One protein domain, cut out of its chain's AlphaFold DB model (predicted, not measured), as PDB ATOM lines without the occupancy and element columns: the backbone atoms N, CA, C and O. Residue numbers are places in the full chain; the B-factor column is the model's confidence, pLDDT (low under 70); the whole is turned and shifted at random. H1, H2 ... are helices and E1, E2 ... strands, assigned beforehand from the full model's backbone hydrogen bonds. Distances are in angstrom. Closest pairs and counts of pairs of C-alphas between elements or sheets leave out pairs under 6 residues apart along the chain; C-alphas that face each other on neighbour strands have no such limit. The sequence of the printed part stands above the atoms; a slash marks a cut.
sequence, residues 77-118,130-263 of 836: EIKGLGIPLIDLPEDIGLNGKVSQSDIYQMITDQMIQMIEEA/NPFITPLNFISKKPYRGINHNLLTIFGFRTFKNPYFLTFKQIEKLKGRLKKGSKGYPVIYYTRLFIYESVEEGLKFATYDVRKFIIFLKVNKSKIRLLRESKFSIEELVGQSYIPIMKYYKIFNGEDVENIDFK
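AT A GLANCE: This is residues 77 to 118 and 130 to 263 of the 836 residues of an uncharacterized protein of Tenacibaculum sp. SZ-18 (UniProt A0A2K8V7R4). A long, twisted ribbon of two antiparallel strands, E2 and E4, runs through an elongated domain and joins two lobes. At one end E3 pairs with E2, with H5 and H7 over this part and H6 beyond them; at the other end E1 pairs with E4 amid H3, H4 and long loops, while the long helix H2 runs along the ribbon from its middle toward this second lobe. The link of residues 81 to 99 wraps round the ribbon's middle. The printed part has 176 residues with seven named helices and four named strands, in the order H1 H2 H3 E1 H4 E2 E3 H5 H6 H7 E4; the sheet is E1 E4 E2 E3, all antiparallel, and the class is mixed. The whole is loose, with a radius of gyration of the C-alphas of 20.0 A and spans of 63 by 39 by 27 A.

HOW THE PARTS SIT: H1, residues 77 to 80, only just is on the sheet: it only grazes it, with its residues 78 to 79. H2, residues 100 to 117, is on the sheet at a height of 12.3 A, over E4, residues 242 to 253, and E2, residues 185 to 198. On the local plane it stands at 25 degrees to E4, along the strands; the closest C-alphas of the two are those of Gln 100 and Met 246, 6.0 A apart. H3, residues 147 to 152, is over E2 at a height of 8.1 A, with C-alphas Asn 148 and Val 187 the closest at 5.5 A. H2 and H3 are close but not clearly touching, with C-alphas Ile 107 and Leu 151 the closest at 7.6 A. The edge strand E1, residues 164 to 167, is antiparallel to E4, with N 252 and O 166 2.8 A apart; residues 136 to 137 pair in parallel with its residues 164 to 165. H4, residues 168 to 173, is on the sheet but only just over none of its strands; its closest C-alpha pair with E4 is Phe 168 and Ile 251, 6.9 A. The pairing is staggered: E2 pairs with E4 over its residues 185 to 194, where N 189 and O 247 are 2.9 A apart, and with E3, residues 203 to 207, over its residues 194 to 198, where N 196 and O 205 are 2.8 A apart. E2 and E3 form a hairpin. The sheet is strongly twisted and curled like part of a barrel. H5, residues 210 to 219, is 9.3 A over E3 and, only just, E2, on the opposite face from H2. H6, residues 225 to 228, is not on the sheet. H7, residues 234 to 240, touches H5, with C-alphas Leu 217 and Ile 234 the closest at 7.0 A. In H2, H3, H4, H5 and H7 every O i to N i+4 pair is within hydrogen-bond range; H1 and H6 are too short for such a pair.

IN THESE COORDINATES: H1 begins at C-alpha 77, (309.746, 317.313, 403.065). From first to last C-alpha H2 measures 25.9 A, E2 39.7 A, E3 13.6 A, H5 14.2 A and E4 32.5 A. E2 begins at C-alpha 185, (314.909, 335.958, 418.161), and E4 ends at C-alpha 253, (312.525, 342.969, 414.905).

THE WHOLE: The two C-alphas farthest apart are those of Asn 130 and Glu 200, 63.7 A. Residues 119 to 129 are not printed, and C-alphas 118 and 130 are 22.8 A apart across this cut. The links H1 to H2, H3 to E1 and H4 to E2 are long. The mean pLDDT of the printed part is 80.7; 26 residues are under 70, among them residues 88 to 98.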
ATOM      1  N   GLU A  77     310.101 317.432 401.659       68.00
ATOM      2  CA  GLU A  77     309.746 317.313 403.065       68.00
ATOM      3  C   GLU A  77     310.134 318.540 403.862       68.00
ATOM      4  O   GLU A  77     309.297 319.038 404.612       68.00
ATOM      5  N   ILE A  78     311.353 319.057 403.674       73.06
ATOM      6  CA  ILE A  78     311.828 320.278 404.339       73.06
ATOM      7  C   ILE A  78     310.916 321.449 403.988       73.06
ATOM      8  O   ILE A  78     310.475 322.184 404.874       73.06
ATOM      9  N   LYS A  79     310.566 321.589 402.705       73.00
ATOM     10  CA  LYS A  79     309.604 322.590 402.242       73.00
ATOM     11  C   LYS A  79     308.242 322.409 402.918       73.00
ATOM     12  O   LYS A  79     307.651 323.393 403.359       73.00
ATOM     13  N   GLY A  80     307.786 321.166 403.071       69.44
ATOM     14  CA  GLY A  80     306.580 320.803 403.815       69.44
ATOM     15  C   GLY A  80     306.645 321.085 405.322       69.44
ATOM     16  O   GLY A  80     305.604 321.116 405.969       69.44
ATOM     17  N   LEU A  81     307.825 321.330 405.903       75.94
ATOM     18  CA  LEU A  81     307.949 321.790 407.294       75.94
ATOM     19  C   LEU A  81     307.654 323.294 407.449       75.94
ATOM     20  O   LEU A  81     307.564 323.788 408.572       75.94
ATOM     21  N   GLY A  82     307.578 324.045 406.344       76.12
ATOM     22  CA  GLY A  82     307.548 325.511 406.373       76.12
ATOM     23  C   GLY A  82     308.865 326.139 406.836       76.12
ATOM     24  O   GLY A  82     308.901 327.330 407.146       76.12
ATOM     25  N   ILE A  83     309.948 325.358 406.891       83.88
ATOM     26  CA  ILE A  83     311.282 325.816 407.278       83.88
ATOM     27  C   ILE A  83     312.086 326.105 406.007       83.88
ATOM     28  O   ILE A  83     312.108 325.274 405.100       83.88
ATOM     29  N   PRO A  84     312.768 327.260 405.913       83.56
ATOM     30  CA  PRO A  84     313.575 327.564 404.743       83.56
ATOM     31  C   PRO A  84     314.777 326.618 404.642       83.56
ATOM     32  O   PRO A  84     315.492 326.401 405.621       83.56
ATOM     33  N   LEU A  85     315.017 326.108 403.436       83.12
ATOM     34  CA  LEU A  85     316.268 325.463 403.051       83.12
ATOM     35  C   LEU A  85     317.169 326.510 402.395       83.12
ATOM     36  O   LEU A  85     316.766 327.147 401.422       83.12
ATOM     37  N   ILE A  86     318.353 326.729 402.960       80.31
ATOM     38  CA  ILE A  86     319.263 327.801 402.560       80.31
ATOM     39  C   ILE A  86     320.647 327.215 402.297       80.31
ATOM     40  O   ILE A  86     321.285 326.669 403.201       80.31
ATOM     41  N   ASP A  87     321.133 327.388 401.073       70.69
ATOM     42  CA  ASP A  87     322.534 327.147 400.737       70.69
ATOM     43  C   ASP A  87     323.336 328.370 401.189       70.69
ATOM     44  O   ASP A  87     323.151 329.476 400.675       70.69
ATOM     45  N   LEU A  88     324.166 328.199 402.216       60.91
ATOM     46  CA  LEU A  88     324.970 329.288 402.762       60.91
ATOM     47  C   LEU A  88     326.427 329.115 402.324       60.91
ATOM     48  O   LEU A  88     326.975 328.031 402.518       60.91
ATOM     49  N   PRO A  89     327.103 330.171 401.838       51.66
ATOM     50  CA  PRO A  89     328.557 330.219 401.936       51.66
ATOM     51  C   PRO A  89     328.963 330.128 403.420       51.66
ATOM     52  O   PRO A  89     328.205 330.555 404.297       51.66
ATOM     53  N   GLU A  90     330.138 329.553 403.699       50.12
ATOM     54  CA  GLU A  90     330.631 329.169 405.043       50.12
ATOM     55  C   GLU A  90     330.521 330.269 406.128       50.12
ATOM     56  O   GLU A  90     330.463 329.958 407.317       50.12
ATOM     57  N   ASP A  91     330.349 331.534 405.740       43.66
ATOM     58  CA  ASP A  91     330.391 332.712 406.612       43.66
ATOM     59  C   ASP A  91     329.063 333.130 407.279       43.66
ATOM     60  O   ASP A  91     328.963 334.237 407.815       43.66
ATOM     61  N   ILE A  92     327.998 332.320 407.258       44.84
ATOM     62  CA  ILE A  92     326.685 332.715 407.838       44.84
ATOM     63  C   ILE A  92     326.304 331.884 409.089       44.84
ATOM     64  O   ILE A  92     325.190 331.953 409.603       44.84
ATOM     65  N   GLY A  93     327.250 331.143 409.667       39.81
ATOM     66  CA  GLY A  93     327.059 330.459 410.950       39.81
ATOM     67  C   GLY A  93     327.265 331.391 412.146       39.81
ATOM     68  O   GLY A  93     328.353 331.444 412.699       39.81
ATOM     69  N   LEU A  94     326.231 332.114 412.577       41.53
ATOM     70  CA  LEU A  94     326.316 333.036 413.724       41.53
ATOM     71  C   LEU A  94     326.357 332.358 415.110       41.53
ATOM     72  O   LEU A  94     326.162 333.040 416.106       41.53
ATOM     73  N   ASN A  95     326.597 331.049 415.219       44.97
ATOM     74  CA  ASN A  95     326.794 330.360 416.499       44.97
ATOM     75  C   ASN A  95     327.734 329.160 416.295       44.97
ATOM     76  O   ASN A  95     327.767 328.596 415.202       44.97
ATOM     77  N   GLY A  96     328.489 328.783 417.335       46.62
ATOM     78  CA  GLY A  96     329.396 327.626 417.329       46.62
ATOM     79  C   GLY A  96     328.705 326.292 417.002       46.62
ATOM     80  O   GLY A  96     327.536 326.255 416.631       46.62
ATOM     81  N   LYS A  97     329.422 325.169 417.134       51.38
ATOM     82  CA  LYS A  97     328.873 323.820 416.893       51.38
ATOM     83  C   LYS A  97     327.676 323.551 417.826       51.38
ATOM     84  O   LYS A  97     327.871 323.120 418.954       51.38
ATOM     85  N   VAL A  98     326.453 323.827 417.373       61.28
ATOM     86  CA  VAL A  98     325.212 323.476 418.080       61.28
ATOM     87  C   VAL A  98     324.665 322.199 417.457       61.28
ATOM     88  O   VAL A  98     324.539 322.121 416.232       61.28
ATOM     89  N   SER A  99     324.376 321.188 418.277       72.19
ATOM     90  CA  SER A  99     323.824 319.929 417.783       72.19
ATOM     91  C   SER A  99     322.350 320.098 417.400       72.19
ATOM     92  O   SER A  99     321.655 320.971 417.920       72.19
ATOM     93  N   GLN A 100     321.830 319.245 416.510       75.75
ATOM     94  CA  GLN A 100     320.393 319.264 416.198       75.75
ATOM     95  C   GLN A 100     319.539 318.997 417.447       75.75
ATOM     96  O   GLN A 100     318.482 319.599 417.602       75.75
ATOM     97  N   SER A 101     320.024 318.140 418.356       75.81
ATOM     98  CA  SER A 101     319.372 317.847 419.639       75.81
ATOM     99  C   SER A 101     319.176 319.104 420.482       75.81
ATOM    100  O   SER A 101     318.096 319.310 421.027       75.81
ATOM    101  N   ASP A 102     320.174 319.987 420.524       79.88
ATOM    102  CA  ASP A 102     320.082 321.242 421.274       79.88
ATOM    103  C   ASP A 102     319.059 322.202 420.658       79.88
ATOM    104  O   ASP A 102     318.398 322.948 421.375       79.88
ATOM    105  N   ILE A 103     318.901 322.185 419.328       84.44
ATOM    106  CA  ILE A 103     317.885 322.995 418.643       84.44
ATOM    107  C   ILE A 103     316.486 322.470 418.975       84.44
ATOM    108  O   ILE A 103     315.613 323.267 419.310       84.44
ATOM    109  N   TYR A 104     316.280 321.149 418.938       85.62
ATOM    110  CA  TYR A 104     315.028 320.529 419.384       85.62
ATOM    111  C   TYR A 104     314.722 320.890 420.838       85.62
ATOM    112  O   TYR A 104     313.625 321.355 421.143       85.62
ATOM    113  N   GLN A 105     315.715 320.770 421.720       85.12
ATOM    114  CA  GLN A 105     315.550 321.098 423.129       85.12
ATOM    115  C   GLN A 105     315.236 322.580 423.347       85.12
ATOM    116  O   GLN A 105     314.314 322.894 424.085       85.12
ATOM    117  N   MET A 106     315.911 323.494 422.642       89.38
ATOM    118  CA  MET A 106     315.638 324.934 422.711       89.38
ATOM    119  C   MET A 106     314.177 325.263 422.371       89.38
ATOM    120  O   MET A 106     313.570 326.109 423.024       89.38
ATOM    121  N   ILE A 107     313.616 324.627 421.339       89.06
ATOM    122  CA  ILE A 107     312.211 324.808 420.946       89.06
ATOM    123  C   ILE A 107     311.287 324.320 422.063       89.06
ATOM    124  O   ILE A 107     310.350 325.018 422.450       89.06
ATOM    125  N   THR A 108     311.560 323.121 422.571       88.50
ATOM    126  CA  THR A 108     310.784 322.487 423.638       88.50
ATOM    127  C   THR A 108     310.811 323.304 424.920       88.50
ATOM    128  O   THR A 108     309.756 323.559 425.496       88.50
ATOM    129  N   ASP A 109     311.980 323.788 425.327       88.38
ATOM    130  CA  ASP A 109     312.151 324.608 426.524       88.38
ATOM    131  C   ASP A 109     311.360 325.916 426.419       88.38
ATOM    132  O   ASP A 109     310.721 326.318 427.386       88.38
ATOM    133  N   GLN A 110     311.327 326.555 425.241       85.94
ATOM    134  CA  GLN A 110     310.508 327.755 425.025       85.94
ATOM    135  C   GLN A 110     309.007 327.469 425.134       85.94
ATOM    136  O   GLN A 110     308.272 328.275 425.705       85.94
ATOM    137  N   MET A 111     308.543 326.328 424.615       85.31
ATOM    138  CA  MET A 111     307.145 325.918 424.757       85.31
ATOM    139  C   MET A 111     306.795 325.642 426.224       85.31
ATOM    140  O   MET A 111     305.773 326.121 426.708       85.31
ATOM    141  N   ILE A 112     307.646 324.901 426.941       84.62
ATOM    142  CA  ILE A 112     307.453 324.591 428.364       84.62
ATOM    143  C   ILE A 112     307.415 325.882 429.178       84.62
ATOM    144  O   ILE A 112     306.456 326.093 429.917       84.62
ATOM    145  N   GLN A 113     308.396 326.767 428.981       82.81
ATOM    146  CA  GLN A 113     308.460 328.062 429.649       82.81
ATOM    147  C   GLN A 113     307.173 328.859 429.421       82.81
ATOM    148  O   GLN A 113     306.586 329.361 430.372       82.81
ATOM    149  N   MET A 114     306.689 328.932 428.181       79.12
ATOM    150  CA  MET A 114     305.447 329.635 427.872       79.12
ATOM    151  C   MET A 114     304.230 328.994 428.565       79.12
ATOM    152  O   MET A 114     303.396 329.723 429.098       79.12
ATOM    153  N   ILE A 115     304.101 327.660 428.578       76.94
ATOM    154  CA  ILE A 115     302.983 326.980 429.263       76.94
ATOM    155  C   ILE A 115     303.033 327.236 430.779       76.94
ATOM    156  O   ILE A 115     301.988 327.454 431.400       76.94
ATOM    157  N   GLU A 116     304.229 327.221 431.371       74.94
ATOM    158  CA  GLU A 116     304.458 327.478 432.795       74.94
ATOM    159  C   GLU A 116     304.169 328.950 433.149       74.94
ATOM    160  O   GLU A 116     303.410 329.212 434.080       74.94
ATOM    161  N   GLU A 117     304.652 329.920 432.370       69.00
ATOM    162  CA  GLU A 117     304.392 331.358 432.568       69.00
ATOM    163  C   GLU A 117     302.911 331.726 432.395       69.00
ATOM    164  O   GLU A 117     302.380 332.572 433.118       69.00
ATOM    165  N   ALA A 118     302.214 331.062 431.471       62.72
ATOM    166  CA  ALA A 118     300.795 331.289 431.219       62.72
ATOM    167  C   ALA A 118     299.873 330.714 432.315       62.72
ATOM    168  O   ALA A 118     298.662 330.925 432.291       62.72
ATOM    169  N   ASN A 130     295.440 347.491 416.857       66.00
ATOM    170  CA  ASN A 130     295.569 346.921 415.517       66.00
ATOM    171  C   ASN A 130     297.038 346.536 415.248       66.00
ATOM    172  O   ASN A 130     297.711 347.195 414.441       66.00
ATOM    173  N   PRO A 131     297.600 345.557 415.985       74.75
ATOM    174  CA  PRO A 131     298.979 345.164 415.787       74.75
ATOM    175  C   PRO A 131     299.117 344.282 414.544       74.75
ATOM    176  O   PRO A 131     298.164 343.646 414.090       74.75
ATOM    177  N   PHE A 132     300.337 344.184 414.029       82.25
ATOM    178  CA  PHE A 132     300.667 343.137 413.081       82.25
ATOM    179  C   PHE A 132     300.816 341.803 413.817       82.25
ATOM    180  O   PHE A 132     301.533 341.698 414.817       82.25
ATOM    181  N   ILE A 133     300.148 340.777 413.297       79.50
ATOM    182  CA  ILE A 133     300.147 339.424 413.873       79.50
ATOM    183  C   ILE A 133     301.026 338.441 413.093       79.50
ATOM    184  O   ILE A 133     301.401 337.397 413.621       79.50
ATOM    185  N   THR A 134     301.404 338.791 411.862       86.94
ATOM    186  CA  THR A 134     302.195 337.928 410.980       86.94
ATOM    187  C   THR A 134     303.625 338.459 410.864       86.94
ATOM    188  O   THR A 134     303.822 339.528 410.286       86.94
ATOM    189  N   PRO A 135     304.637 337.739 411.380       91.44
ATOM    190  CA  PRO A 135     306.034 338.128 411.233       91.44
ATOM    191  C   PRO A 135     306.512 337.918 409.791       91.44
ATOM    192  O   PRO A 135     306.296 336.859 409.194       91.44
ATOM    193  N   LEU A 136     307.212 338.906 409.240       92.44
ATOM    194  CA  LEU A 136     307.677 338.952 407.856       92.44
ATOM    195  C   LEU A 136     309.198 339.048 407.792       92.44
ATOM    196  O   LEU A 136     309.827 339.784 408.549       92.44
ATOM    197  N   ASN A 137     309.808 338.378 406.821       92.94
ATOM    198  CA  ASN A 137     311.193 338.662 406.477       92.94
ATOM    199  C   ASN A 137     311.276 339.986 405.700       92.94
ATOM    200  O   ASN A 137     310.562 340.169 404.714       92.94
ATOM    201  N   PHE A 138     312.160 340.903 406.101       93.06
ATOM    202  CA  PHE A 138     312.231 342.216 405.450       93.06
ATOM    203  C   PHE A 138     312.705 342.167 403.995       93.06
ATOM    204  O   PHE A 138     312.242 342.972 403.191       93.06
ATOM    205  N   ILE A 139     313.610 341.248 403.652       89.25
ATOM    206  CA  ILE A 139     314.201 341.172 402.310       89.25
ATOM    207  C   ILE A 139     313.239 340.488 401.343       89.25
ATOM    208  O   ILE A 139     312.904 341.048 400.305       89.25
ATOM    209  N   SER A 140     312.765 339.287 401.682       85.88
ATOM    210  CA  SER A 140     311.891 338.519 400.788       85.88
ATOM    211  C   SER A 140     310.429 338.962 400.836       85.88
ATOM    212  O   SER A 140     309.649 338.544 399.985       85.88
ATOM    213  N   LYS A 141     310.046 339.749 401.852       87.50
ATOM    214  CA  LYS A 141     308.662 340.136 402.180       87.50
ATOM    215  C   LYS A 141     307.731 338.955 402.475       87.50
ATOM    216  O   LYS A 141     306.534 339.151 402.661       87.50
ATOM    217  N   LYS A 142     308.267 337.733 402.561       87.50
ATOM    218  CA  LYS A 142     307.491 336.522 402.834       87.50
ATOM    219  C   LYS A 142     307.254 336.352 404.339       87.50
ATOM    220  O   LYS A 142     308.152 336.663 405.129       87.50
ATOM    221  N   PRO A 143     306.084 335.830 404.743       89.75
ATOM    222  CA  PRO A 143     305.818 335.500 406.135       89.75
ATOM    223  C   PRO A 143     306.674 334.323 406.607       89.75
ATOM    224  O   PRO A 143     306.940 333.388 405.845       89.75
ATOM    225  N   TYR A 144     307.081 334.355 407.877       91.88
ATOM    226  CA  TYR A 144     307.627 333.173 408.546       91.88
ATOM    227  C   TYR A 144     306.519 332.132 408.752       91.88
ATOM    228  O   TYR A 144     305.356 332.474 408.965       91.88
ATOM    229  N   ARG A 145     306.891 330.852 408.658       90.62
ATOM    230  CA  ARG A 145     305.976 329.702 408.590       90.62
ATOM    231  C   ARG A 145     306.384 328.613 409.578       90.62
ATOM    232  O   ARG A 145     307.518 328.610 410.067       90.62
ATOM    233  N   GLY A 146     305.461 327.697 409.854       91.69
ATOM    234  CA  GLY A 146     305.659 326.547 410.728       91.69
ATOM    235  C   GLY A 146     306.224 326.958 412.083       91.69
ATOM    236  O   GLY A 146     305.786 327.934 412.694       91.69
ATOM    237  N   ILE A 147     307.264 326.255 412.530       92.12
ATOM    238  CA  ILE A 147     307.868 326.524 413.838       92.12
ATOM    239  C   ILE A 147     308.418 327.950 413.975       92.12
ATOM    240  O   ILE A 147     308.394 328.510 415.063       92.12
ATOM    241  N   ASN A 148     308.864 328.579 412.883       93.75
ATOM    242  CA  ASN A 148     309.373 329.948 412.940       93.75
ATOM    243  C   ASN A 148     308.265 330.965 413.199       93.75
ATOM    244  O   ASN A 148     308.525 331.978 413.841       93.75
ATOM    245  N   HIS A 149     307.039 330.702 412.739       91.19
ATOM    246  CA  HIS A 149     305.891 331.506 413.146       91.19
ATOM    247  C   HIS A 149     305.691 331.379 414.663       91.19
ATOM    248  O   HIS A 149     305.677 332.388 415.364       91.19
ATOM    249  N   ASN A 150     305.665 330.146 415.181       88.75
ATOM    250  CA  ASN A 150     305.454 329.858 416.605       88.75
ATOM    251  C   ASN A 150     306.523 330.477 417.520       88.75
ATOM    252  O   ASN A 150     306.180 331.091 418.531       88.75
ATOM    253  N   LEU A 151     307.805 330.382 417.150       90.38
ATOM    254  CA  LEU A 151     308.928 330.979 417.891       90.38
ATOM    255  C   LEU A 151     308.804 332.508 418.009       90.38
ATOM    256  O   LEU A 151     309.212 333.107 419.011       90.38
ATOM    257  N   LEU A 152     308.242 333.154 416.984       89.56
ATOM    258  CA  LEU A 152     308.108 334.605 416.933       89.56
ATOM    259  C   LEU A 152     306.833 335.086 417.630       89.56
ATOM    260  O   LEU A 152     306.912 336.047 418.394       89.56
ATOM    261  N   THR A 153     305.696 334.417 417.428       83.12
ATOM    262  CA  THR A 153     304.378 334.857 417.921       83.12
ATOM    263  C   THR A 153     303.933 334.099 419.173       83.12
ATOM    264  O   THR A 153     303.636 334.704 420.211       83.12
ATOM    265  N   ILE A 154     303.872 332.767 419.098       75.00
ATOM    266  CA  ILE A 154     303.241 331.931 420.116       75.00
ATOM    267  C   ILE A 154     304.080 331.908 421.396       75.00
ATOM    268  O   ILE A 154     303.573 332.311 422.439       75.00
ATOM    269  N   PHE A 155     305.365 331.563 421.342       73.12
ATOM    270  CA  PHE A 155     306.171 331.279 422.545       73.12
ATOM    271  C   PHE A 155     306.554 332.511 423.390       73.12
ATOM    272  O   PHE A 155     307.434 332.448 424.237       73.12
ATOM    273  N   GLY A 156     305.902 333.653 423.177       65.62
ATOM    274  CA  GLY A 156     306.046 334.834 424.028       65.62
ATOM    275  C   GLY A 156     304.843 335.767 424.014       65.62
ATOM    276  O   GLY A 156     305.011 336.952 424.271       65.62
ATOM    277  N   PHE A 157     303.657 335.273 423.644       68.12
ATOM    278  CA  PHE A 157     302.439 336.088 423.596       68.12
ATOM    279  C   PHE A 157     302.556 337.373 422.747       68.12
ATOM    280  O   PHE A 157     301.960 338.394 423.072       68.12
ATOM    281  N   ARG A 158     303.335 337.334 421.653       73.75
ATOM    282  CA  ARG A 158     303.789 338.551 420.959       73.75
ATOM    283  C   ARG A 158     302.857 338.996 419.840       73.75
ATOM    284  O   ARG A 158     302.380 338.189 419.044       73.75
ATOM    285  N   THR A 159     302.707 340.310 419.743       75.56
ATOM    286  CA  THR A 159     302.208 341.035 418.571       75.56
ATOM    287  C   THR A 159     303.179 342.170 418.267       75.56
ATOM    288  O   THR A 159     303.849 342.637 419.188       75.56
ATOM    289  N   PHE A 160     303.248 342.634 417.023       80.94
ATOM    290  CA  PHE A 160     304.283 343.581 416.607       80.94
ATOM    291  C   PHE A 160     303.696 344.905 416.109       80.94
ATOM    292  O   PHE A 160     302.683 344.934 415.409       80.94
ATOM    293  N   LYS A 161     304.356 346.017 416.428       86.06
ATOM    294  CA  LYS A 161     304.173 347.315 415.764       86.06
ATOM    295  C   LYS A 161     304.936 347.365 414.440       86.06
ATOM    296  O   LYS A 161     304.474 348.037 413.523       86.06
ATOM    297  N   ASN A 162     306.047 346.634 414.323       91.19
ATOM    298  CA  ASN A 162     306.756 346.386 413.067       91.19
ATOM    299  C   ASN A 162     306.816 344.872 412.790       91.19
ATOM    300  O   ASN A 162     307.469 344.142 413.536       91.19
ATOM    301  N   PRO A 163     306.173 344.354 411.730       92.06
ATOM    302  CA  PRO A 163     306.163 342.920 411.467       92.06
ATOM    303  C   PRO A 163     307.477 342.417 410.874       92.06
ATOM    304  O   PRO A 163     307.651 341.207 410.745       92.06
ATOM    305  N   TYR A 164     308.375 343.308 410.450       95.25
ATOM    306  CA  TYR A 164     309.576 342.914 409.743       95.25
ATOM    307  C   TYR A 164     310.679 342.446 410.676       95.25
ATOM    308  O   TYR A 164     310.928 343.027 411.729       95.25
ATOM    309  N   PHE A 165     311.386 341.419 410.225       95.50
ATOM    310  CA  PHE A 165     312.574 340.903 410.875       95.50
ATOM    311  C   PHE A 165     313.745 340.806 409.905       95.50
ATOM    312  O   PHE A 165     313.576 340.506 408.715       95.50
ATOM    313  N   LEU A 166     314.940 341.034 410.448       94.06
ATOM    314  CA  LEU A 166     316.201 341.085 409.717       94.06
ATOM    315  C   LEU A 166     317.304 340.366 410.487       94.06
ATOM    316  O   LEU A 166     317.331 340.382 411.716       94.06
ATOM    317  N   THR A 167     318.258 339.772 409.780       91.75
ATOM    318  CA  THR A 167     319.531 339.370 410.395       91.75
ATOM    319  C   THR A 167     320.408 340.596 410.647       91.75
ATOM    320  O   THR A 167     320.258 341.618 409.979       91.75
ATOM    321  N   PHE A 168     321.377 340.486 411.557       89.12
ATOM    322  CA  PHE A 168     322.353 341.558 411.795       89.12
ATOM    323  C   PHE A 168     323.054 342.003 410.499       89.12
ATOM    324  O   PHE A 168     323.038 343.178 410.157       89.12
ATOM    325  N   LYS A 169     323.528 341.044 409.693       87.62
ATOM    326  CA  LYS A 169     324.157 341.324 408.390       87.62
ATOM    327  C   LYS A 169     323.219 342.017 407.395       87.62
ATOM    328  O   LYS A 169     323.671 342.794 406.561       87.62
ATOM    329  N   GLN A 170     321.917 341.719 407.434       91.56
ATOM    330  CA  GLN A 170     320.935 342.417 406.597       91.56
ATOM    331  C   GLN A 170     320.769 343.871 407.039       91.56
ATOM    332  O   GLN A 170     320.680 344.738 406.179       91.56
ATOM    333  N   ILE A 171     320.764 344.128 408.350       93.38
ATOM    334  CA  ILE A 171     320.712 345.482 408.914       93.38
ATOM    335  C   ILE A 171     321.948 346.273 408.473       93.38
ATOM    336  O   ILE A 171     321.793 347.335 407.879       93.38
ATOM    337  N   GLU A 172     323.150 345.715 408.649       91.12
ATOM    338  CA  GLU A 172     324.408 346.346 408.217       91.12
ATOM    339  C   GLU A 172     324.424 346.637 406.713       91.12
ATOM    340  O   GLU A 172     324.725 347.751 406.291       91.12
ATOM    341  N   LYS A 173     324.035 345.659 405.882       92.62
ATOM    342  CA  LYS A 173     323.985 345.826 404.420       92.62
ATOM    343  C   LYS A 173     323.022 346.937 403.990       92.62
ATOM    344  O   LYS A 173     323.256 347.588 402.976       92.62
ATOM    345  N   LEU A 174     321.942 347.133 404.740       94.00
ATOM    346  CA  LEU A 174     320.959 348.190 404.512       94.00
ATOM    347  C   LEU A 174     321.342 349.518 405.182       94.00
ATOM    348  O   LEU A 174     320.541 350.446 405.149       94.00
ATOM    349  N   LYS A 175     322.545 349.616 405.767       94.94
ATOM    350  CA  LYS A 175     323.027 350.777 406.533       94.94
ATOM    351  C   LYS A 175     322.135 351.131 407.734       94.94
ATOM    352  O   LYS A 175     322.143 352.263 408.209       94.94
ATOM    353  N   GLY A 176     321.374 350.157 408.230       93.50
ATOM    354  CA  GLY A 176     320.589 350.292 409.449       93.50
ATOM    355  C   GLY A 176     321.455 350.166 410.699       93.50
ATOM    356  O   GLY A 176     322.549 349.600 410.665       93.50
ATOM    357  N   ARG A 177     320.934 350.640 411.831       94.56
ATOM    358  CA  ARG A 177     321.584 350.525 413.142       94.56
ATOM    359  C   ARG A 177     320.680 349.778 414.112       94.56
ATOM    360  O   ARG A 177     319.534 350.159 414.314       94.56
ATOM    361  N   LEU A 178     321.178 348.707 414.719       94.31
ATOM    362  CA  LEU A 178     320.436 347.992 415.757       94.31
ATOM    363  C   LEU A 178     320.552 348.749 417.090       94.31
ATOM    364  O   LEU A 178     321.660 349.090 417.505       94.31
ATOM    365  N   LYS A 179     319.433 348.971 417.785       94.12
ATOM    366  CA  LYS A 179     319.420 349.594 419.116       94.12
ATOM    367  C   LYS A 179     320.267 348.790 420.108       94.12
ATOM    368  O   LYS A 179     320.278 347.555 420.114       94.12
ATOM    369  N   LYS A 180     320.995 349.489 420.983       89.56
ATOM    370  CA  LYS A 180     321.816 348.842 422.015       89.56
ATOM    371  C   LYS A 180     320.908 348.076 422.986       89.56
ATOM    372  O   LYS A 180     319.952 348.626 423.519       89.56
ATOM    373  N   GLY A 181     321.222 346.803 423.223       87.75
ATOM    374  CA  GLY A 181     320.446 345.925 424.111       87.75
ATOM    375  C   GLY A 181     319.335 345.117 423.429       87.75
ATOM    376  O   GLY A 181     318.717 344.282 424.097       87.75
ATOM    377  N   SER A 182     319.113 345.297 422.123       87.56
ATOM    378  CA  SER A 182     318.134 344.519 421.359       87.56
ATOM    379  C   SER A 182     318.431 343.023 421.407       87.56
ATOM    380  O   SER A 182     319.568 342.571 421.235       87.56
ATOM    381  N   LYS A 183     317.389 342.225 421.643       86.88
ATOM    382  CA  LYS A 183     317.502 340.769 421.755       86.88
ATOM    383  C   LYS A 183     317.101 340.116 420.441       86.88
ATOM    384  O   LYS A 183     315.989 340.293 419.962       86.88
ATOM    385  N   GLY A 184     318.004 339.312 419.889       88.88
ATOM    386  CA  GLY A 184     317.707 338.523 418.701       88.88
ATOM    387  C   GLY A 184     316.803 337.327 419.011       88.88
ATOM    388  O   GLY A 184     317.042 336.596 419.976       88.88
ATOM    389  N   TYR A 185     315.816 337.100 418.154       90.31
ATOM    390  CA  TYR A 185     314.909 335.958 418.161       90.31
ATOM    391  C   TYR A 185     315.508 334.806 417.346       90.31
ATOM    392  O   TYR A 185     315.951 335.040 416.219       90.31
ATOM    393  N   PRO A 186     315.558 333.574 417.875       89.38
ATOM    394  CA  PRO A 186     316.031 332.435 417.103       89.38
ATOM    395  C   PRO A 186     314.986 332.028 416.061       89.38
ATOM    396  O   PRO A 186     313.810 331.872 416.379       89.38
ATOM    397  N   VAL A 187     315.435 331.804 414.830       91.06
ATOM    398  CA  VAL A 187     314.660 331.128 413.783       91.06
ATOM    399  C   VAL A 187     315.473 330.000 413.175       91.06
ATOM    400  O   VAL A 187     316.693 330.090 413.039       91.06
ATOM    401  N   ILE A 188     314.776 328.933 412.818       89.75
ATOM    402  CA  ILE A 188     315.316 327.673 412.328       89.75
ATOM    403  C   ILE A 188     315.348 327.685 410.807       89.75
ATOM    404  O   ILE A 188     314.454 328.211 410.139       89.75
ATOM    405  N   TYR A 189     316.377 327.067 410.253       88.06
ATOM    406  CA  TYR A 189     316.508 326.797 408.831       88.06
ATOM    407  C   TYR A 189     317.251 325.474 408.631       88.06
ATOM    408  O   TYR A 189     317.964 325.010 409.523       88.06
ATOM    409  N   TYR A 190     317.100 324.873 407.459       84.69
ATOM    410  CA  TYR A 190     317.965 323.782 407.023       84.69
ATOM    411  C   TYR A 190     319.024 324.313 406.066       84.69
ATOM    412  O   TYR A 190     318.785 325.257 405.317       84.69
ATOM    413  N   THR A 191     320.194 323.691 406.069       82.81
ATOM    414  CA  THR A 191     321.246 323.928 405.078       82.81
ATOM    415  C   THR A 191     321.814 322.605 404.597       82.81
ATOM    416  O   THR A 191     321.792 321.629 405.346       82.81
ATOM    417  N   ARG A 192     322.317 322.545 403.366       81.12
ATOM    418  CA  ARG A 192     322.902 321.322 402.814       81.12
ATOM    419  C   ARG A 192     324.372 321.233 403.213       81.12
ATOM    420  O   ARG A 192     325.159 322.119 402.897       81.12
ATOM    421  N   LEU A 193     324.740 320.175 403.929       78.56
ATOM    422  CA  LEU A 193     326.131 319.771 404.094       78.56
ATOM    423  C   LEU A 193     326.444 318.780 402.980       78.56
ATOM    424  O   LEU A 193     326.002 317.633 403.039       78.56
ATOM    425  N   PHE A 194     327.162 319.234 401.958       80.25
ATOM    426  CA  PHE A 194     327.605 318.374 400.871       80.25
ATOM    427  C   PHE A 194     328.749 317.500 401.365       80.25
ATOM    428  O   PHE A 194     329.707 318.020 401.939       80.25
ATOM    429  N   ILE A 195     328.634 316.185 401.187       78.31
ATOM    430  CA  ILE A 195     329.578 315.196 401.711       78.31
ATOM    431  C   ILE A 195     329.900 314.194 400.615       78.31
ATOM    432  O   ILE A 195     329.009 313.620 399.996       78.31
ATOM    433  N   TYR A 196     331.190 313.946 400.442       75.62
ATOM    434  CA  TYR A 196     331.713 312.826 399.686       75.62
ATOM    435  C   TYR A 196     332.671 312.042 400.578       75.62
ATOM    436  O   TYR A 196     333.657 312.596 401.061       75.62
ATOM    437  N   GLU A 197     332.384 310.765 400.809       75.44
ATOM    438  CA  GLU A 197     333.248 309.873 401.579       75.44
ATOM    439  C   GLU A 197     333.305 308.512 400.882       75.44
ATOM    440  O   GLU A 197     332.280 307.857 400.693       75.44
ATOM    441  N   SER A 198     334.507 308.116 400.466       68.38
ATOM    442  CA  SER A 198     334.800 306.839 399.822       68.38
ATOM    443  C   SER A 198     336.105 306.280 400.373       68.38
ATOM    444  O   SER A 198     337.170 306.877 400.210       68.38
ATOM    445  N   VAL A 199     336.014 305.119 401.022       59.72
ATOM    446  CA  VAL A 199     337.180 304.397 401.552       59.72
ATOM    447  C   VAL A 199     337.984 303.748 400.425       59.72
ATOM    448  O   VAL A 199     339.207 303.807 400.450       59.72
ATOM    449  N   GLU A 200     337.309 303.212 399.402       61.38
ATOM    450  CA  GLU A 200     337.939 302.609 398.215       61.38
ATOM    451  C   GLU A 200     338.805 303.620 397.449       61.38
ATOM    452  O   GLU A 200     339.888 303.300 396.970       61.38
ATOM    453  N   GLU A 201     338.346 304.868 397.365       70.25
ATOM    454  CA  GLU A 201     339.034 305.933 396.630       70.25
ATOM    455  C   GLU A 201     339.938 306.787 397.532       70.25
ATOM    456  O   GLU A 201     340.640 307.669 397.038       70.25
ATOM    457  N   GLY A 202     339.915 306.554 398.852       73.81
ATOM    458  CA  GLY A 202     340.662 307.334 399.842       73.81
ATOM    459  C   GLY A 202     340.263 308.814 399.893       73.81
ATOM    460  O   GLY A 202     341.089 309.667 400.219       73.81
ATOM    461  N   LEU A 203     339.021 309.145 399.533       75.56
ATOM    462  CA  LEU A 203     338.538 310.520 399.416       75.56
ATOM    463  C   LEU A 203     337.500 310.817 400.495       75.56
ATOM    464  O   LEU A 203     336.456 310.172 400.561       75.56
ATOM    465  N   LYS A 204     337.755 311.855 401.294       80.31
ATOM    466  CA  LYS A 204     336.795 312.403 402.255       80.31
ATOM    467  C   LYS A 204     336.758 313.918 402.144       80.31
ATOM    468  O   LYS A 204     337.780 314.582 402.298       80.31
ATOM    469  N   PHE A 205     335.581 314.468 401.884       80.94
ATOM    470  CA  PHE A 205     335.372 315.901 401.749       80.94
ATOM    471  C   PHE A 205     333.963 316.283 402.193       80.94
ATOM    472  O   PHE A 205     332.992 315.615 401.846       80.94
ATOM    473  N   ALA A 206     333.848 317.369 402.950       78.50
ATOM    474  CA  ALA A 206     332.566 317.903 403.380       78.50
ATOM    475  C   ALA A 206     332.607 319.432 403.385       78.50
ATOM    476  O   ALA A 206     333.583 320.026 403.841       78.50
ATOM    477  N   THR A 207     331.553 320.080 402.895       79.06
ATOM    478  CA  THR A 207     331.437 321.545 402.896       79.06
ATOM    479  C   THR A 207     329.975 321.983 402.819       79.06
ATOM    480  O   THR A 207     329.123 321.275 402.288       79.06
ATOM    481  N   TYR A 208     329.679 323.170 403.346       78.19
ATOM    482  CA  TYR A 208     328.382 323.827 403.148       78.19
ATOM    483  C   TYR A 208     328.319 324.611 401.824       78.19
ATOM    484  O   TYR A 208     327.238 325.019 401.402       78.19
ATOM    485  N   ASP A 209     329.457 324.808 401.148       80.06
ATOM    486  CA  ASP A 209     329.540 325.537 399.885       80.06
ATOM    487  C   ASP A 209     329.481 324.577 398.687       80.06
ATOM    488  O   ASP A 209     330.449 323.886 398.351       80.06
ATOM    489  N   VAL A 210     328.343 324.588 397.989       79.44
ATOM    490  CA  VAL A 210     328.122 323.779 396.781       79.44
ATOM    491  C   VAL A 210     329.192 324.010 395.708       79.44
ATOM    492  O   VAL A 210     329.551 323.083 394.986       79.44
ATOM    493  N   ARG A 211     329.767 325.217 395.605       80.75
ATOM    494  CA  ARG A 211     330.800 325.529 394.606       80.75
ATOM    495  C   ARG A 211     332.101 324.819 394.941       80.75
ATOM    496  O   ARG A 211     332.702 324.220 394.053       80.75
ATOM    497  N   LYS A 212     332.511 324.835 396.214       83.75
ATOM    498  CA  LYS A 212     333.687 324.086 396.687       83.75
ATOM    499  C   LYS A 212     333.492 322.587 396.485       83.75
ATOM    500  O   LYS A 212     334.424 321.913 396.057       83.75
ATOM    501  N   PHE A 213     332.280 322.085 396.715       82.69
ATOM    502  CA  PHE A 213     331.945 320.688 396.455       82.69
ATOM    503  C   PHE A 213     332.048 320.327 394.967       82.69
ATOM    504  O   PHE A 213     332.709 319.355 394.612       82.69
ATOM    505  N   ILE A 214     331.496 321.157 394.078       80.19
ATOM    506  CA  ILE A 214     331.631 320.982 392.624       80.19
ATOM    507  C   ILE A 214     333.106 321.018 392.199       80.19
ATOM    508  O   ILE A 214     333.525 320.191 391.391       80.19
ATOM    509  N   ILE A 215     333.906 321.949 392.731       82.62
ATOM    510  CA  ILE A 215     335.348 322.027 392.449       82.62
ATOM    511  C   ILE A 215     336.046 320.742 392.898       82.62
ATOM    512  O   ILE A 215     336.798 320.163 392.119       82.62
ATOM    513  N   PHE A 216     335.757 320.254 394.106       89.56
ATOM    514  CA  PHE A 216     336.284 318.988 394.610       89.56
ATOM    515  C   PHE A 216     335.954 317.814 393.672       89.56
ATOM    516  O   PHE A 216     336.857 317.056 393.312       89.56
ATOM    517  N   LEU A 217     334.698 317.696 393.221       81.75
ATOM    518  CA  LEU A 217     334.278 316.651 392.280       81.75
ATOM    519  C   LEU A 217     334.996 316.768 390.929       81.75
ATOM    520  O   LEU A 217     335.415 315.760 390.367       81.75
ATOM    521  N   LYS A 218     335.180 317.992 390.414       86.62
ATOM    522  CA  LYS A 218     335.901 318.248 389.155       86.62
ATOM    523  C   LYS A 218     337.377 317.869 389.255       86.62
ATOM    524  O   LYS A 218     337.881 317.185 388.370       86.62
ATOM    525  N   VAL A 219     338.051 318.276 390.332       91.44
ATOM    526  CA  VAL A 219     339.474 317.983 390.575       91.44
ATOM    527  C   VAL A 219     339.707 316.481 390.747       91.44
ATOM    528  O   VAL A 219     340.699 315.952 390.255       91.44
ATOM    529  N   ASN A 220     338.775 315.771 391.386       88.00
ATOM    530  CA  ASN A 220     338.893 314.337 391.656       88.00
ATOM    531  C   ASN A 220     338.136 313.453 390.651       88.00
ATOM    532  O   ASN A 220     337.981 312.257 390.891       88.00
ATOM    533  N   LYS A 221     337.698 313.999 389.507       86.19
ATOM    534  CA  LYS A 221     336.847 313.297 388.529       86.19
ATOM    535  C   LYS A 221     337.417 311.946 388.074       86.19
ATOM    536  O   LYS A 221     336.657 311.005 387.885       86.19
ATOM    537  N   SER A 222     338.737 311.841 387.906       87.56
ATOM    538  CA  SER A 222     339.419 310.603 387.487       87.56
ATOM    539  C   SER A 222     339.563 309.561 388.602       87.56
ATOM    540  O   SER A 222     339.700 308.373 388.309       87.56
ATOM    541  N   LYS A 223     339.524 309.986 389.871       84.12
ATOM    542  CA  LYS A 223     339.596 309.114 391.054       84.12
ATOM    543  C   LYS A 223     338.216 308.636 391.503       84.12
ATOM    544  O   LYS A 223     338.091 307.511 391.964       84.12
ATOM    545  N   ILE A 224     337.193 309.470 391.321       76.81
ATOM    546  CA  ILE A 224     335.806 309.167 391.681       76.81
ATOM    547  C   ILE A 224     335.211 308.188 390.666       76.81
ATOM    548  O   ILE A 224     334.902 308.557 389.530       76.81
ATOM    549  N   ARG A 225     334.999 306.937 391.075       76.25
ATOM    550  CA  ARG A 225     334.500 305.842 390.236       76.25
ATOM    551  C   ARG A 225     333.167 306.185 389.579       76.25
ATOM    552  O   ARG A 225     332.992 305.932 388.391       76.25
ATOM    553  N   LEU A 226     332.258 306.816 390.327       73.06
ATOM    554  CA  LEU A 226     330.929 307.222 389.850       73.06
ATOM    555  C   LEU A 226     330.983 308.207 388.668       73.06
ATOM    556  O   LEU A 226     330.125 308.150 387.789       73.06
ATOM    557  N   LEU A 227     331.999 309.074 388.630       73.31
ATOM    558  CA  LEU A 227     332.203 310.053 387.561       73.31
ATOM    559  C   LEU A 227     333.077 309.486 386.433       73.31
ATOM    560  O   LEU A 227     332.817 309.760 385.264       73.31
ATOM    561  N   ARG A 228     334.092 308.674 386.764       85.62
ATOM    562  CA  ARG A 228     334.969 308.005 385.790       85.62
ATOM    563  C   ARG A 228     334.202 307.019 384.908       85.62
ATOM    564  O   ARG A 228     334.416 306.987 383.704       85.62
ATOM    565  N   GLU A 229     333.295 306.243 385.498       80.06
ATOM    566  CA  GLU A 229     332.444 305.279 384.786       80.06
ATOM    567  C   GLU A 229     331.215 305.936 384.136       80.06
ATOM    568  O   GLU A 229     330.355 305.232 383.617       80.06
ATOM    569  N   SER A 230     331.103 307.273 384.177       76.25
ATOM    570  CA  SER A 230     329.953 308.034 383.664       76.25
ATOM    571  C   SER A 230     328.597 307.553 384.204       76.25
ATOM    572  O   SER A 230     327.576 307.674 383.534       76.25
ATOM    573  N   LYS A 231     328.576 307.009 385.430       65.31
ATOM    574  CA  LYS A 231     327.342 306.568 386.100       65.31
ATOM    575  C   LYS A 231     326.492 307.738 386.579       65.31
ATOM    576  O   LYS A 231     325.283 307.587 386.699       65.31
ATOM    577  N   PHE A 232     327.132 308.871 386.858       67.81
ATOM    578  CA  PHE A 232     326.485 310.130 387.200       67.81
ATOM    579  C   PHE A 232     327.208 311.297 386.529       67.81
ATOM    580  O   PHE A 232     328.436 311.305 386.412       67.81
ATOM    581  N   SER A 233     326.446 312.316 386.148       73.69
ATOM    582  CA  SER A 233     326.958 313.670 385.944       73.69
ATOM    583  C   SER A 233     327.356 314.309 387.281       73.69
ATOM    584  O   SER A 233     327.001 313.835 388.365       73.69
ATOM    585  N   ILE A 234     328.106 315.411 387.221       70.00
ATOM    586  CA  ILE A 234     328.482 316.162 388.427       70.00
ATOM    587  C   ILE A 234     327.223 316.711 389.101       70.00
ATOM    588  O   ILE A 234     327.104 316.649 390.319       70.00
ATOM    589  N   GLU A 235     326.275 317.204 388.316       70.25
ATOM    590  CA  GLU A 235     325.016 317.779 388.773       70.25
ATOM    591  C   GLU A 235     324.160 316.738 389.505       70.25
ATOM    592  O   GLU A 235     323.670 317.000 390.606       70.25
ATOM    593  N   GLU A 236     324.038 315.531 388.948       66.75
ATOM    594  CA  GLU A 236     323.322 314.427 389.596       66.75
ATOM    595  C   GLU A 236     324.016 313.976 390.880       66.75
ATOM    596  O   GLU A 236     323.350 313.739 391.890       66.75
ATOM    597  N   LEU A 237     325.351 313.897 390.874       70.62
ATOM    598  CA  LEU A 237     326.107 313.507 392.058       70.62
ATOM    599  C   LEU A 237     325.978 314.554 393.172       70.62
ATOM    600  O   LEU A 237     325.776 314.184 394.326       70.62
ATOM    601  N   VAL A 238     326.015 315.850 392.847       72.44
ATOM    602  CA  VAL A 238     325.756 316.951 393.796       72.44
ATOM    603  C   VAL A 238     324.364 316.819 394.409       72.44
ATOM    604  O   VAL A 238     324.227 316.907 395.630       72.44
ATOM    605  N   GLY A 239     323.345 316.551 393.589       65.06
ATOM    606  CA  GLY A 239     321.964 316.364 394.042       65.06
ATOM    607  C   GLY A 239     321.757 315.159 394.967       65.06
ATOM    608  O   GLY A 239     320.748 315.100 395.664       65.06
ATOM    609  N   GLN A 240     322.703 314.217 395.007       69.38
ATOM    610  CA  GLN A 240     322.641 313.010 395.841       69.38
ATOM    611  C   GLN A 240     323.646 312.998 396.999       69.38
ATOM    612  O   GLN A 240     323.589 312.106 397.847       69.38
ATOM    613  N   SER A 241     324.562 313.966 397.048       74.50
ATOM    614  CA  SER A 241     325.708 313.965 397.966       74.50
ATOM    615  C   SER A 241     325.593 315.052 399.028       74.50
ATOM    616  O   SER A 241     326.536 315.806 399.257       74.50
ATOM    617  N   TYR A 242     324.432 315.168 399.675       76.62
ATOM    618  CA  TYR A 242     324.262 316.086 400.797       76.62
ATOM    619  C   TYR A 242     323.384 315.520 401.909       76.62
ATOM    620  O   TYR A 242     322.544 314.648 401.696       76.62
ATOM    621  N   ILE A 243     323.576 316.077 403.103       73.75
ATOM    622  CA  ILE A 243     322.719 315.876 404.268       73.75
ATOM    623  C   ILE A 243     322.174 317.251 404.695       73.75
ATOM    624  O   ILE A 243     322.958 318.181 404.903       73.75
ATOM    625  N   PRO A 244     320.854 317.427 404.844       78.00
ATOM    626  CA  PRO A 244     320.265 318.604 405.449       78.00
ATOM    627  C   PRO A 244     320.615 318.672 406.931       78.00
ATOM    628  O   PRO A 244     320.322 317.779 407.725       78.00
ATOM    629  N   ILE A 245     321.205 319.791 407.319       77.06
ATOM    630  CA  ILE A 245     321.560 320.112 408.690       77.06
ATOM    631  C   ILE A 245     320.637 321.216 409.175       77.06
ATOM    632  O   ILE A 245     320.623 322.317 408.620       77.06
ATOM    633  N   MET A 246     319.882 320.923 410.233       82.25
ATOM    634  CA  MET A 246     319.112 321.939 410.937       82.25
ATOM    635  C   MET A 246     320.062 322.889 411.665       82.25
ATOM    636  O   MET A 246     320.963 322.460 412.387       82.25
ATOM    637  N   LYS A 247     319.842 324.186 411.483       83.12
ATOM    638  CA  LYS A 247     320.566 325.270 412.142       83.12
ATOM    639  C   LYS A 247     319.575 326.340 412.596       83.12
ATOM    640  O   LYS A 247     318.400 326.322 412.229       83.12
ATOM    641  N   TYR A 248     320.053 327.296 413.381       85.81
ATOM    642  CA  TYR A 248     319.299 328.503 413.698       85.81
ATOM    643  C   TYR A 248     320.184 329.741 413.565       85.81
ATOM    644  O   TYR A 248     321.403 329.677 413.732       85.81
ATOM    645  N   TYR A 249     319.566 330.882 413.286       84.50
ATOM    646  CA  TYR A 249     320.200 332.193 413.388       84.50
ATOM    647  C   TYR A 249     319.300 333.144 414.162       84.50
ATOM    648  O   TYR A 249     318.113 332.888 414.364       84.50
ATOM    649  N   LYS A 250     319.891 334.243 414.630       88.56
ATOM    650  CA  LYS A 250     319.155 335.299 415.314       88.56
ATOM    651  C   LYS A 250     318.706 336.360 414.321       88.56
ATOM    652  O   LYS A 250     319.509 336.845 413.523       88.56
ATOM    653  N   ILE A 251     317.437 336.726 414.415       92.44
ATOM    654  CA  ILE A 251     316.845 337.871 413.726       92.44
ATOM    655  C   ILE A 251     316.388 338.915 414.732       92.44
ATOM    656  O   ILE A 251     316.064 338.596 415.870       92.44
ATOM    657  N   PHE A 252     316.345 340.160 414.303       94.50
ATOM    658  CA  PHE A 252     315.936 341.305 415.099       94.50
ATOM    659  C   PHE A 252     314.670 341.888 414.492       94.50
ATOM    660  O   PHE A 252     314.523 341.903 413.267       94.50
ATOM    661  N   ASN A 253     313.747 342.315 415.348       95.00
ATOM    662  CA  ASN A 253     312.525 342.969 414.905       95.00
ATOM    663  C   ASN A 253     312.852 344.388 414.412       95.00
ATOM    664  O   ASN A 253     313.728 345.045 414.964       95.00
ATOM    665  N   GLY A 254     312.149 344.873 413.394       94.38
ATOM    666  CA  GLY A 254     312.367 346.207 412.844       94.38
ATOM    667  C   GLY A 254     312.066 347.350 413.822       94.38
ATOM    668  O   GLY A 254     312.556 348.449 413.611       94.38
ATOM    669  N   GLU A 255     311.320 347.126 414.912       92.50
ATOM    670  CA  GLU A 255     311.176 348.090 416.023       92.50
ATOM    671  C   GLU A 255     312.512 348.419 416.695       92.50
ATOM    672  O   GLU A 255     312.702 349.523 417.213       92.50
ATOM    673  N   ASP A 256     313.438 347.465 416.665       94.56
ATOM    674  CA  ASP A 256     314.767 347.570 417.253       94.56
ATOM    675  C   ASP A 256     315.805 348.107 416.259       94.56
ATOM    676  O   ASP A 256     316.984 348.198 416.603       94.56
ATOM    677  N   VAL A 257     315.393 348.448 415.035       95.69
ATOM    678  CA  VAL A 257     316.281 348.886 413.955       95.69
ATOM    679  C   VAL A 257     315.995 350.337 413.590       95.69
ATOM    680  O   VAL A 257     314.869 350.720 413.291       95.69
ATOM    681  N   GLU A 258     317.046 351.138 413.599       94.25
ATOM    682  CA  GLU A 258     317.071 352.538 413.196       94.25
ATOM    683  C   GLU A 258     317.657 352.664 411.783       94.25
ATOM    684  O   GLU A 258     318.324 351.751 411.287       94.25
ATOM    685  N   ASN A 259     317.429 353.811 411.141       94.06
ATOM    686  CA  ASN A 259     317.962 354.151 409.815       94.06
ATOM    687  C   ASN A 259     317.503 353.228 408.669       94.06
ATOM    688  O   ASN A 259     318.168 353.131 407.640       94.06
ATOM    689  N   ILE A 260     316.350 352.565 408.820       93.69
ATOM    690  CA  ILE A 260     315.674 351.829 407.744       93.69
ATOM    691  C   ILE A 260     314.211 352.269 407.697       93.69
ATOM    692  O   ILE A 260     313.498 352.158 408.695       93.69
ATOM    693  N   ASP A 261     313.746 352.721 406.532       92.75
ATOM    694  CA  ASP A 261     312.319 352.936 406.301       92.75
ATOM    695  C   ASP A 261     311.623 351.601 405.996       92.75
ATOM    696  O   ASP A 261     311.886 350.925 404.996       92.75
ATOM    697  N   PHE A 262     310.717 351.216 406.892       91.75
ATOM    698  CA  PHE A 262     309.936 349.990 406.794       91.75
ATOM    699  C   PHE A 262     308.602 350.167 406.066       91.75
ATOM    700  O   PHE A 262     307.913 349.167 405.853       91.75
ATOM    701  N   LYS A 263     308.221 351.398 405.699       91.25
ATOM    702  CA  LYS A 263     306.940 351.720 405.051       91.25
ATOM    703  C   LYS A 263     305.727 351.163 405.805       91.25
ATOM    704  O   LYS A 263     304.803 350.596 405.221       91.25
TER     705      LYS A 263